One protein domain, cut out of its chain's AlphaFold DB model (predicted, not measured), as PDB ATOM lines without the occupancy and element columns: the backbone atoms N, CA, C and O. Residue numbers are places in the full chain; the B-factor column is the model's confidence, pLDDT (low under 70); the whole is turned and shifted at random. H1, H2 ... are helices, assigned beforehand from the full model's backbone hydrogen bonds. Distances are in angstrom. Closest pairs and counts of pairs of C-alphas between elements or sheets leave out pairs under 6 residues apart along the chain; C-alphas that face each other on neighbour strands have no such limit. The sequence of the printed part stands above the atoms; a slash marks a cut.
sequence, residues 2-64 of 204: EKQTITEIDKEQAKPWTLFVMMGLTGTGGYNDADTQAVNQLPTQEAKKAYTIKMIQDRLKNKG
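This is residues 2 to 64 of the 204 residues of an uncharacterized protein of Bacillus anthracis (UniProt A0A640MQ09). Two short helices, H1 and H2, pack side by side on part of one long helix, H3, their three centres making a triangle, while a tail ahead of them sticks out at residues 3 to 9, folded back on itself in a small turn. The tail and H3 together make the longest axis. The printed part has 63 residues with three named helices, in the order H1, H2, H3 along the chain, and no named strand; the class is all helix. The whole is loose, with a radius of gyration of the C-alphas of 13.5 A, and the C-alphas span 48 by 21 by 16 A.

Begin with the longest helix, H3, residues 45 to 64. Find C-alpha 45 at (-36.975, 30.229, 38.877); from there the helix runs 28.4 A to C-alpha 64 at (-8.616, 27.987, 38.916), with x rising along the way. Then go back to C-alpha 17 at (-30.481, 24.570, 45.209), where H1, residues 17 to 23, begins; it is 10.4 A long. H2, residues 33 to 40, begins at C-alpha 33 at (-26.340, 38.020, 52.041) and is 10.3 A long.

Look first at H3, which touches H1 with residues 49 to 56 alone; the closest C-alphas are those of Met 22 and Ile 56, 5.2 A apart. These two helices run the same way at a steep tilt of 37 degrees, only just past shallow. H3 touches H2 with residues 48 to 52 alone, and the closest C-alphas, of Val 39 and Lys 48, are 5.7 A apart. H2 and H3 form a helical hairpin, running opposite ways at a steep tilt of 37 degrees, again only just past shallow. H1 and H2 form another helical hairpin: they touch, with the C-alphas of Met 23 and Asp 35 closest at 6.6 A, and run opposite ways at a shallow tilt of 32 degrees. The helix packing is only just mostly crossed, with 1 of the 3 pairs at a shallow tilt. In the backbones of H2 and H3 every O i to N i+4 pair is within hydrogen-bond range; in H1 it is 2 of 3.

Look for the two C-alphas farthest apart at Thr 5 and Gly 64, 49.0 A from each other. Residues 2 to 16 hold no named element; among them, residues 3 to 9 stand free, and residues 3 to 4 pair with residues 7 to 8, antiparallel. The link from H2 to H3 is tight, with 4 residues, and the link from H1 to H2 is short, with 9. The printed part has no cut. In the B-factor column you will find a mean pLDDT of 92.6 for the printed part of this model, with residues 2 to 5 under 70.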
ATOM      1  N   GLU A   2     -49.788  25.954  44.287       53.72
ATOM      2  CA  GLU A   2     -50.295  24.893  45.172       53.72
ATOM      3  C   GLU A   2     -51.009  25.576  46.338       53.72
ATOM      4  O   GLU A   2     -50.419  26.419  47.010       53.72
ATOM      5  N   LYS A   3     -52.298  25.283  46.524       49.69
ATOM      6  CA  LYS A   3     -53.108  25.900  47.577       49.69
ATOM      7  C   LYS A   3     -52.893  25.150  48.887       49.69
ATOM      8  O   LYS A   3     -53.412  24.052  49.061       49.69
ATOM      9  N   GLN A   4     -52.168  25.767  49.813       55.41
ATOM     10  CA  GLN A   4     -52.293  25.476  51.238       55.41
ATOM     11  C   GLN A   4     -53.361  26.426  51.799       55.41
ATOM     12  O   GLN A   4     -53.385  27.601  51.450       55.41
ATOM     13  N   THR A   5     -54.268  25.935  52.641       68.75
ATOM     14  CA  THR A   5     -55.517  26.617  53.047       68.75
ATOM     15  C   THR A   5     -55.328  27.960  53.781       68.75
ATOM     16  O   THR A   5     -56.306  28.636  54.069       68.75
ATOM     17  N   ILE A   6     -54.087  28.346  54.102       77.50
ATOM     18  CA  ILE A   6     -53.747  29.485  54.971       77.50
ATOM     19  C   ILE A   6     -52.933  30.567  54.233       77.50
ATOM     20  O   ILE A   6     -52.993  31.735  54.614       77.50
ATOM     21  N   THR A   7     -52.168  30.236  53.185       80.19
ATOM     22  CA  THR A   7     -51.316  31.214  52.477       80.19
ATOM     23  C   THR A   7     -51.048  30.778  51.039       80.19
ATOM     24  O   THR A   7     -50.802  29.601  50.773       80.19
ATOM     25  N   GLU A   8     -51.077  31.730  50.106       81.25
ATOM     26  CA  GLU A   8     -50.686  31.492  48.717       81.25
ATOM     27  C   GLU A   8     -49.164  31.354  48.609       81.25
ATOM     28  O   GLU A   8     -48.411  32.250  48.988       81.25
ATOM     29  N   ILE A   9     -48.705  30.208  48.100       84.38
ATOM     30  CA  ILE A   9     -47.280  29.954  47.880       84.38
ATOM     31  C   ILE A   9     -46.913  30.411  46.471       84.38
ATOM     32  O   ILE A   9     -47.297  29.785  45.473       84.38
ATOM     33  N   ASP A  10     -46.113  31.470  46.405       86.75
ATOM     34  CA  ASP A  10     -45.447  31.893  45.182       86.75
ATOM     35  C   ASP A  10     -44.221  31.005  44.916       86.75
ATOM     36  O   ASP A  10     -43.180  31.107  45.572       86.75
ATOM     37  N   LYS A  11     -44.350  30.107  43.933       87.94
ATOM     38  CA  LYS A  11     -43.270  29.194  43.532       87.94
ATOM     39  C   LYS A  11     -42.068  29.945  42.961       87.94
ATOM     40  O   LYS A  11     -40.948  29.449  43.073       87.94
ATOM     41  N   GLU A  12     -42.270  31.145  42.421       90.94
ATOM     42  CA  GLU A  12     -41.191  31.949  41.860       90.94
ATOM     43  C   GLU A  12     -40.297  32.545  42.946       90.94
ATOM     44  O   GLU A  12     -39.120  32.800  42.690       90.94
ATOM     45  N   GLN A  13     -40.764  32.645  44.192       88.75
ATOM     46  CA  GLN A  13     -39.944  33.083  45.326       88.75
ATOM     47  C   GLN A  13     -39.012  32.002  45.883       88.75
ATOM     48  O   GLN A  13     -38.085  32.329  46.627       88.75
ATOM     49  N   ALA A  14     -39.176  30.735  45.487       92.44
ATOM     50  CA  ALA A  14     -38.306  29.658  45.944       92.44
ATOM     51  C   ALA A  14     -36.826  29.936  45.611       92.44
ATOM     52  O   ALA A  14     -36.476  30.510  44.576       92.44
ATOM     53  N   LYS A  15     -35.923  29.523  46.500       94.12
ATOM     54  CA  LYS A  15     -34.480  29.592  46.252       94.12
ATOM     55  C   LYS A  15     -34.036  28.302  45.559       94.12
ATOM     56  O   LYS A  15     -34.255  27.228  46.125       94.12
ATOM     57  N   PRO A  16     -33.405  28.355  44.371       96.19
ATOM     58  CA  PRO A  16     -32.918  27.143  43.728       96.19
ATOM     59  C   PRO A  16     -31.746  26.558  44.523       96.19
ATOM     60  O   PRO A  16     -30.952  27.292  45.108       96.19
ATOM     61  N   TRP A  17     -31.578  25.235  44.494       96.00
ATOM     62  CA  TRP A  17     -30.481  24.570  45.209       96.00
ATOM     63  C   TRP A  17     -29.086  25.067  44.770       96.00
ATOM     64  O   TRP A  17     -28.138  25.069  45.555       96.00
ATOM     65  N   THR A  18     -28.967  25.543  43.527       97.81
ATOM     66  CA  THR A  18     -27.748  26.127  42.953       97.81
ATOM     67  C   THR A  18     -27.316  27.415  43.654       97.81
ATOM     68  O   THR A  18     -26.126  27.708  43.666       97.81
ATOM     69  N   LEU A  19     -28.225  28.153  44.307       98.12
ATOM     70  CA  LEU A  19     -27.856  29.291  45.158       98.12
ATOM     71  C   LEU A  19     -26.928  28.846  46.297       98.12
ATOM     72  O   LEU A  19     -25.947  29.524  46.588       98.12
ATOM     73  N   PHE A  20     -27.181  27.693  46.914       97.62
ATOM     74  CA  PHE A  20     -26.350  27.205  48.016       97.62
ATOM     75  C   PHE A  20     -24.972  26.751  47.532       97.62
ATOM     76  O   PHE A  20     -23.978  27.032  48.192       97.62
ATOM     77  N   VAL A  21     -24.873  26.130  46.352       98.19
ATOM     78  CA  VAL A  21     -23.565  25.830  45.734       98.19
ATOM     79  C   VAL A  21     -22.821  27.118  45.388       98.19
ATOM     80  O   VAL A  21     -21.635  27.250  45.680       98.19
ATOM     81  N   MET A  22     -23.529  28.096  44.818       98.19
ATOM     82  CA  MET A  22     -22.986  29.412  44.499       98.19
ATOM     83  C   MET A  22     -22.409  30.086  45.756       98.19
ATOM     84  O   MET A  22     -21.219  30.405  45.763       98.19
ATOM     85  N   MET A  23     -23.193  30.237  46.832       97.50
ATOM     86  CA  MET A  23     -22.726  30.790  48.118       97.50
ATOM     87  C   MET A  23     -21.562  29.983  48.700       97.50
ATOM     88  O   MET A  23     -20.574  30.553  49.160       97.50
ATOM     89  N   GLY A  24     -21.624  28.653  48.581       96.94
ATOM     90  CA  GLY A  24     -20.570  27.729  48.987       96.94
ATOM     91  C   GLY A  24     -19.213  27.951  48.308       96.94
ATOM     92  O   GLY A  24     -18.235  27.350  48.751       96.94
ATOM     93  N   LEU A  25     -19.127  28.806  47.282       97.62
ATOM     94  CA  LEU A  25     -17.898  29.203  46.587       97.62
ATOM     95  C   LEU A  25     -17.406  30.622  46.948       97.62
ATOM     96  O   LEU A  25     -16.374  31.058  46.420       97.62
ATOM     97  N   THR A  26     -18.089  31.345  47.838       95.12
ATOM     98  CA  THR A  26     -17.760  32.728  48.240       95.12
ATOM     99  C   THR A  26     -17.089  32.784  49.605       95.12
ATOM    100  O   THR A  26     -17.452  32.038  50.506       95.12
ATOM    101  N   GLY A  27     -16.134  33.704  49.795       93.56
ATOM    102  CA  GLY A  27     -15.539  33.980  51.108       93.56
ATOM    103  C   GLY A  27     -14.946  32.728  51.761       93.56
ATOM    104  O   GLY A  27     -14.037  32.116  51.206       93.56
ATOM    105  N   THR A  28     -15.479  32.342  52.922       92.94
ATOM    106  CA  THR A  28     -15.115  31.119  53.667       92.94
ATOM    107  C   THR A  28     -15.979  29.901  53.313       92.94
ATOM    108  O   THR A  28     -15.802  28.830  53.892       92.94
ATOM    109  N   GLY A  29     -16.901  30.046  52.358       94.31
ATOM    110  CA  GLY A  29     -17.834  29.020  51.898       94.31
ATOM    111  C   GLY A  29     -19.160  28.962  52.659       94.31
ATOM    112  O   GLY A  29     -19.892  27.994  52.469       94.31
ATOM    113  N   GLY A  30     -19.447  29.942  53.520       91.94
ATOM    114  CA  GLY A  30     -20.715  30.057  54.246       91.94
ATOM    115  C   GLY A  30     -21.681  31.077  53.658       91.94
ATOM    116  O   GLY A  30     -21.481  31.576  52.550       91.94
ATOM    117  N   TYR A  31     -22.743  31.356  54.414       93.38
ATOM    118  CA  TYR A  31     -23.807  32.277  54.030       93.38
ATOM    119  C   TYR A  31     -23.283  33.612  53.484       93.38
ATOM    120  O   TYR A  31     -22.380  34.236  54.048       93.38
ATOM    121  N   ASN A  32     -23.898  34.063  52.390       95.44
ATOM    122  CA  ASN A  32     -23.615  35.347  51.775       95.44
ATOM    123  C   ASN A  32     -24.928  36.089  51.481       95.44
ATOM    124  O   ASN A  32     -25.746  35.650  50.667       95.44
ATOM    125  N   ASP A  33     -25.121  37.216  52.164       94.81
ATOM    126  CA  ASP A  33     -26.340  38.020  52.041       94.81
ATOM    127  C   ASP A  33     -26.461  38.667  50.655       94.81
ATOM    128  O   ASP A  33     -27.512  38.579  50.029       94.81
ATOM    129  N   ALA A  34     -25.366  39.202  50.102       96.50
ATOM    130  CA  ALA A  34     -25.368  39.809  48.769       96.50
ATOM    131  C   ALA A  34     -25.801  38.819  47.668       96.50
ATOM    132  O   ALA A  34     -26.633  39.152  46.826       96.50
ATOM    133  N   ASP A  35     -25.306  37.579  47.710       97.06
ATOM    134  CA  ASP A  35     -25.712  36.489  46.814       97.06
ATOM    135  C   ASP A  35     -27.199  36.152  46.969       97.06
ATOM    136  O   ASP A  35     -27.901  35.917  45.983       97.06
ATOM    137  N   THR A  36     -27.683  36.145  48.213       96.56
ATOM    138  CA  THR A  36     -29.093  35.904  48.521       96.56
ATOM    139  C   THR A  36     -29.978  37.012  47.960       96.56
ATOM    140  O   THR A  36     -30.975  36.715  47.301       96.56
ATOM    141  N   GLN A  37     -29.621  38.275  48.188       97.12
ATOM    142  CA  GLN A  37     -30.374  39.425  47.694       97.12
ATOM    143  C   GLN A  37     -30.387  39.467  46.163       97.12
ATOM    144  O   GLN A  37     -31.456  39.618  45.575       97.12
ATOM    145  N   ALA A  38     -29.238  39.240  45.518       97.12
ATOM    146  CA  ALA A  38     -29.136  39.203  44.061       97.12
ATOM    147  C   ALA A  38     -30.061  38.142  43.443       97.12
ATOM    148  O   ALA A  38     -30.741  38.409  42.456       97.12
ATOM    149  N   VAL A  39     -30.140  36.946  44.040       97.25
ATOM    150  CA  VAL A  39     -31.048  35.892  43.561       97.25
ATOM    151  C   VAL A  39     -32.507  36.203  43.879       97.25
ATOM    152  O   VAL A  39     -33.373  35.922  43.056       97.25
ATOM    153  N   ASN A  40     -32.804  36.801  45.033       95.81
ATOM    154  CA  ASN A  40     -34.171  37.167  45.405       95.81
ATOM    155  C   ASN A  40     -34.775  38.247  44.492       95.81
ATOM    156  O   ASN A  40     -35.986  38.251  44.304       95.81
ATOM    157  N   GLN A  41     -33.951  39.125  43.912       95.88
ATOM    158  CA  GLN A  41     -34.389  40.166  42.973       95.88
ATOM    159  C   GLN A  41     -34.755  39.627  41.580       95.88
ATOM    160  O   GLN A  41     -35.367  40.342  40.788       95.88
ATOM    161  N   LEU A  42     -34.386  38.384  41.253       96.81
ATOM    162  CA  LEU A  42     -34.702  37.786  39.957       96.81
ATOM    163  C   LEU A  42     -36.154  37.281  39.927       96.81
ATOM    164  O   LEU A  42     -36.585  36.622  40.876       96.81
ATOM    165  N   PRO A  43     -36.898  37.532  38.834       93.31
ATOM    166  CA  PRO A  43     -38.348  37.353  38.811       93.31
ATOM    167  C   PRO A  43     -38.802  35.896  38.694       93.31
ATOM    168  O   PRO A  43     -39.889  35.581  39.160       93.31
ATOM    169  N   THR A  44     -38.004  35.014  38.078       95.75
ATOM    170  CA  THR A  44     -38.405  33.623  37.808       95.75
ATOM    171  C   THR A  44     -37.382  32.598  38.288       95.75
ATOM    172  O   THR A  44     -36.184  32.886  38.392       95.75
ATOM    173  N   GLN A  45     -37.827  31.366  38.535       95.12
ATOM    174  CA  GLN A  45     -36.975  30.229  38.877       95.12
ATOM    175  C   GLN A  45     -35.915  29.959  37.809       95.12
ATOM    176  O   GLN A  45     -34.769  29.645  38.143       95.12
ATOM    177  N   GLU A  46     -36.261  30.096  36.532       95.94
ATOM    178  CA  GLU A  46     -35.339  29.917  35.411       95.94
ATOM    179  C   GLU A  46     -34.243  30.982  35.441       95.94
ATOM    180  O   GLU A  46     -33.063  30.641  35.342       95.94
ATOM    181  N   ALA A  47     -34.607  32.252  35.659       97.19
ATOM    182  CA  ALA A  47     -33.646  33.346  35.770       97.19
ATOM    183  C   ALA A  47     -32.704  33.137  36.966       97.19
ATOM    184  O   ALA A  47     -31.485  33.257  36.826       97.19
ATOM    185  N   LYS A  48     -33.246  32.730  38.123       98.06
ATOM    186  CA  LYS A  48     -32.468  32.396  39.327       98.06
ATOM    187  C   LYS A  48     -31.481  31.257  39.074       98.06
ATOM    188  O   LYS A  48     -30.305  31.356  39.438       98.06
ATOM    189  N   LYS A  49     -31.922  30.170  38.433       97.69
ATOM    190  CA  LYS A  49     -31.061  29.025  38.089       97.69
ATOM    191  C   LYS A  49     -29.982  29.409  37.078       97.69
ATOM    192  O   LYS A  49     -28.816  29.099  37.304       97.69
ATOM    193  N   ALA A  50     -30.335  30.120  36.009       98.19
ATOM    194  CA  ALA A  50     -29.378  30.557  34.995       98.19
ATOM    195  C   ALA A  50     -28.298  31.473  35.592       98.19
ATOM    196  O   ALA A  50     -27.106  31.252  35.371       98.19
ATOM    197  N   TYR A  51     -28.703  32.445  36.414       98.38
ATOM    198  CA  TYR A  51     -27.784  33.336  37.119       98.38
ATOM    199  C   TYR A  51     -26.843  32.568  38.054       98.38
ATOM    200  O   TYR A  51     -25.625  32.718  37.974       98.38
ATOM    201  N   THR A  52     -27.390  31.701  38.910       98.50
ATOM    202  CA  THR A  52     -26.583  30.940  39.878       98.50
ATOM    203  C   THR A  52     -25.598  29.989  39.200       98.50
ATOM    204  O   THR A  52     -24.446  29.915  39.623       98.50
ATOM    205  N   ILE A  53     -25.996  29.311  38.118       98.56
ATOM    206  CA  ILE A  53     -25.105  28.442  37.332       98.56
ATOM    207  C   ILE A  53     -23.966  29.251  36.709       98.56
ATOM    208  O   ILE A  53     -22.805  28.856  36.833       98.56
ATOM    209  N   LYS A  54     -24.274  30.401  36.095       98.62
ATOM    210  CA  LYS A  54     -23.258  31.294  35.527       98.62
ATOM    211  C   LYS A  54     -22.249  31.728  36.595       98.62
ATOM    212  O   LYS A  54     -21.046  31.583  36.407       98.62
ATOM    213  N   MET A  55     -22.730  32.169  37.755       98.50
ATOM    214  CA  MET A  55     -21.870  32.598  38.861       98.50
ATOM    215  C   MET A  55     -21.007  31.462  39.425       98.50
ATOM    216  O   MET A  55     -19.853  31.697  39.786       98.50
ATOM    217  N   ILE A  56     -21.521  30.230  39.490       98.62
ATOM    218  CA  ILE A  56     -20.728  29.048  39.869       98.62
ATOM    219  C   ILE A  56     -19.576  28.847  38.880       98.62
ATOM    220  O   ILE A  56     -18.429  28.698  39.304       98.62
ATOM    221  N   GLN A  57     -19.862  28.877  37.577       98.56
ATOM    222  CA  GLN A  57     -18.851  28.717  36.529       98.56
ATOM    223  C   GLN A  57     -17.780  29.810  36.612       98.56
ATOM    224  O   GLN A  57     -16.587  29.498  36.634       98.56
ATOM    225  N   ASP A  58     -18.197  31.071  36.746       98.44
ATOM    226  CA  ASP A  58     -17.291  32.213  36.866       98.44
ATOM    227  C   ASP A  58     -16.408  32.101  38.117       98.44
ATOM    228  O   ASP A  58     -15.193  32.282  38.047       98.44
ATOM    229  N   ARG A  59     -16.975  31.720  39.270       98.12
ATOM    230  CA  ARG A  59     -16.216  31.535  40.521       98.12
ATOM    231  C   ARG A  59     -15.204  30.402  40.429       98.12
ATOM    232  O   ARG A  59     -14.082  30.562  40.909       98.12
ATOM    233  N   LEU A  60     -15.577  29.274  39.828       98.25
ATOM    234  CA  LEU A  60     -14.662  28.150  39.622       98.25
ATOM    235  C   LEU A  60     -13.525  28.537  38.671       98.25
ATOM    236  O   LEU A  60     -12.360  28.286  38.981       98.25
ATOM    237  N   LYS A  61     -13.844  29.220  37.563       98.12
ATOM    238  CA  LYS A  61     -12.853  29.721  36.604       98.12
ATOM    239  C   LYS A  61     -11.889  30.716  37.253       98.12
ATOM    240  O   LYS A  61     -10.681  30.567  37.102       98.12
ATOM    241  N   ASN A  62     -12.408  31.674  38.019       98.19
ATOM    242  CA  ASN A  62     -11.611  32.707  38.685       98.19
ATOM    243  C   ASN A  62     -10.685  32.141  39.769       98.19
ATOM    244  O   ASN A  62      -9.587  32.653  39.964       98.19
ATOM    245  N   LYS A  63     -11.100  31.083  40.480       97.44
ATOM    246  CA  LYS A  63     -10.225  30.391  41.439       97.44
ATOM    247  C   LYS A  63      -9.149  29.556  40.736       97.44
ATOM    248  O   LYS A  63      -8.053  29.405  41.276       97.44
ATOM    249  N   GLY A  64      -9.461  28.981  39.575       97.88
ATOM    250  CA  GLY A  64      -8.616  27.987  38.916       97.88
ATOM    251  C   GLY A  64      -8.444  26.712  39.753       97.88
ATOM    252  O   GLY A  64      -8.955  26.597  40.868       97.88
TER     253      GLY A  64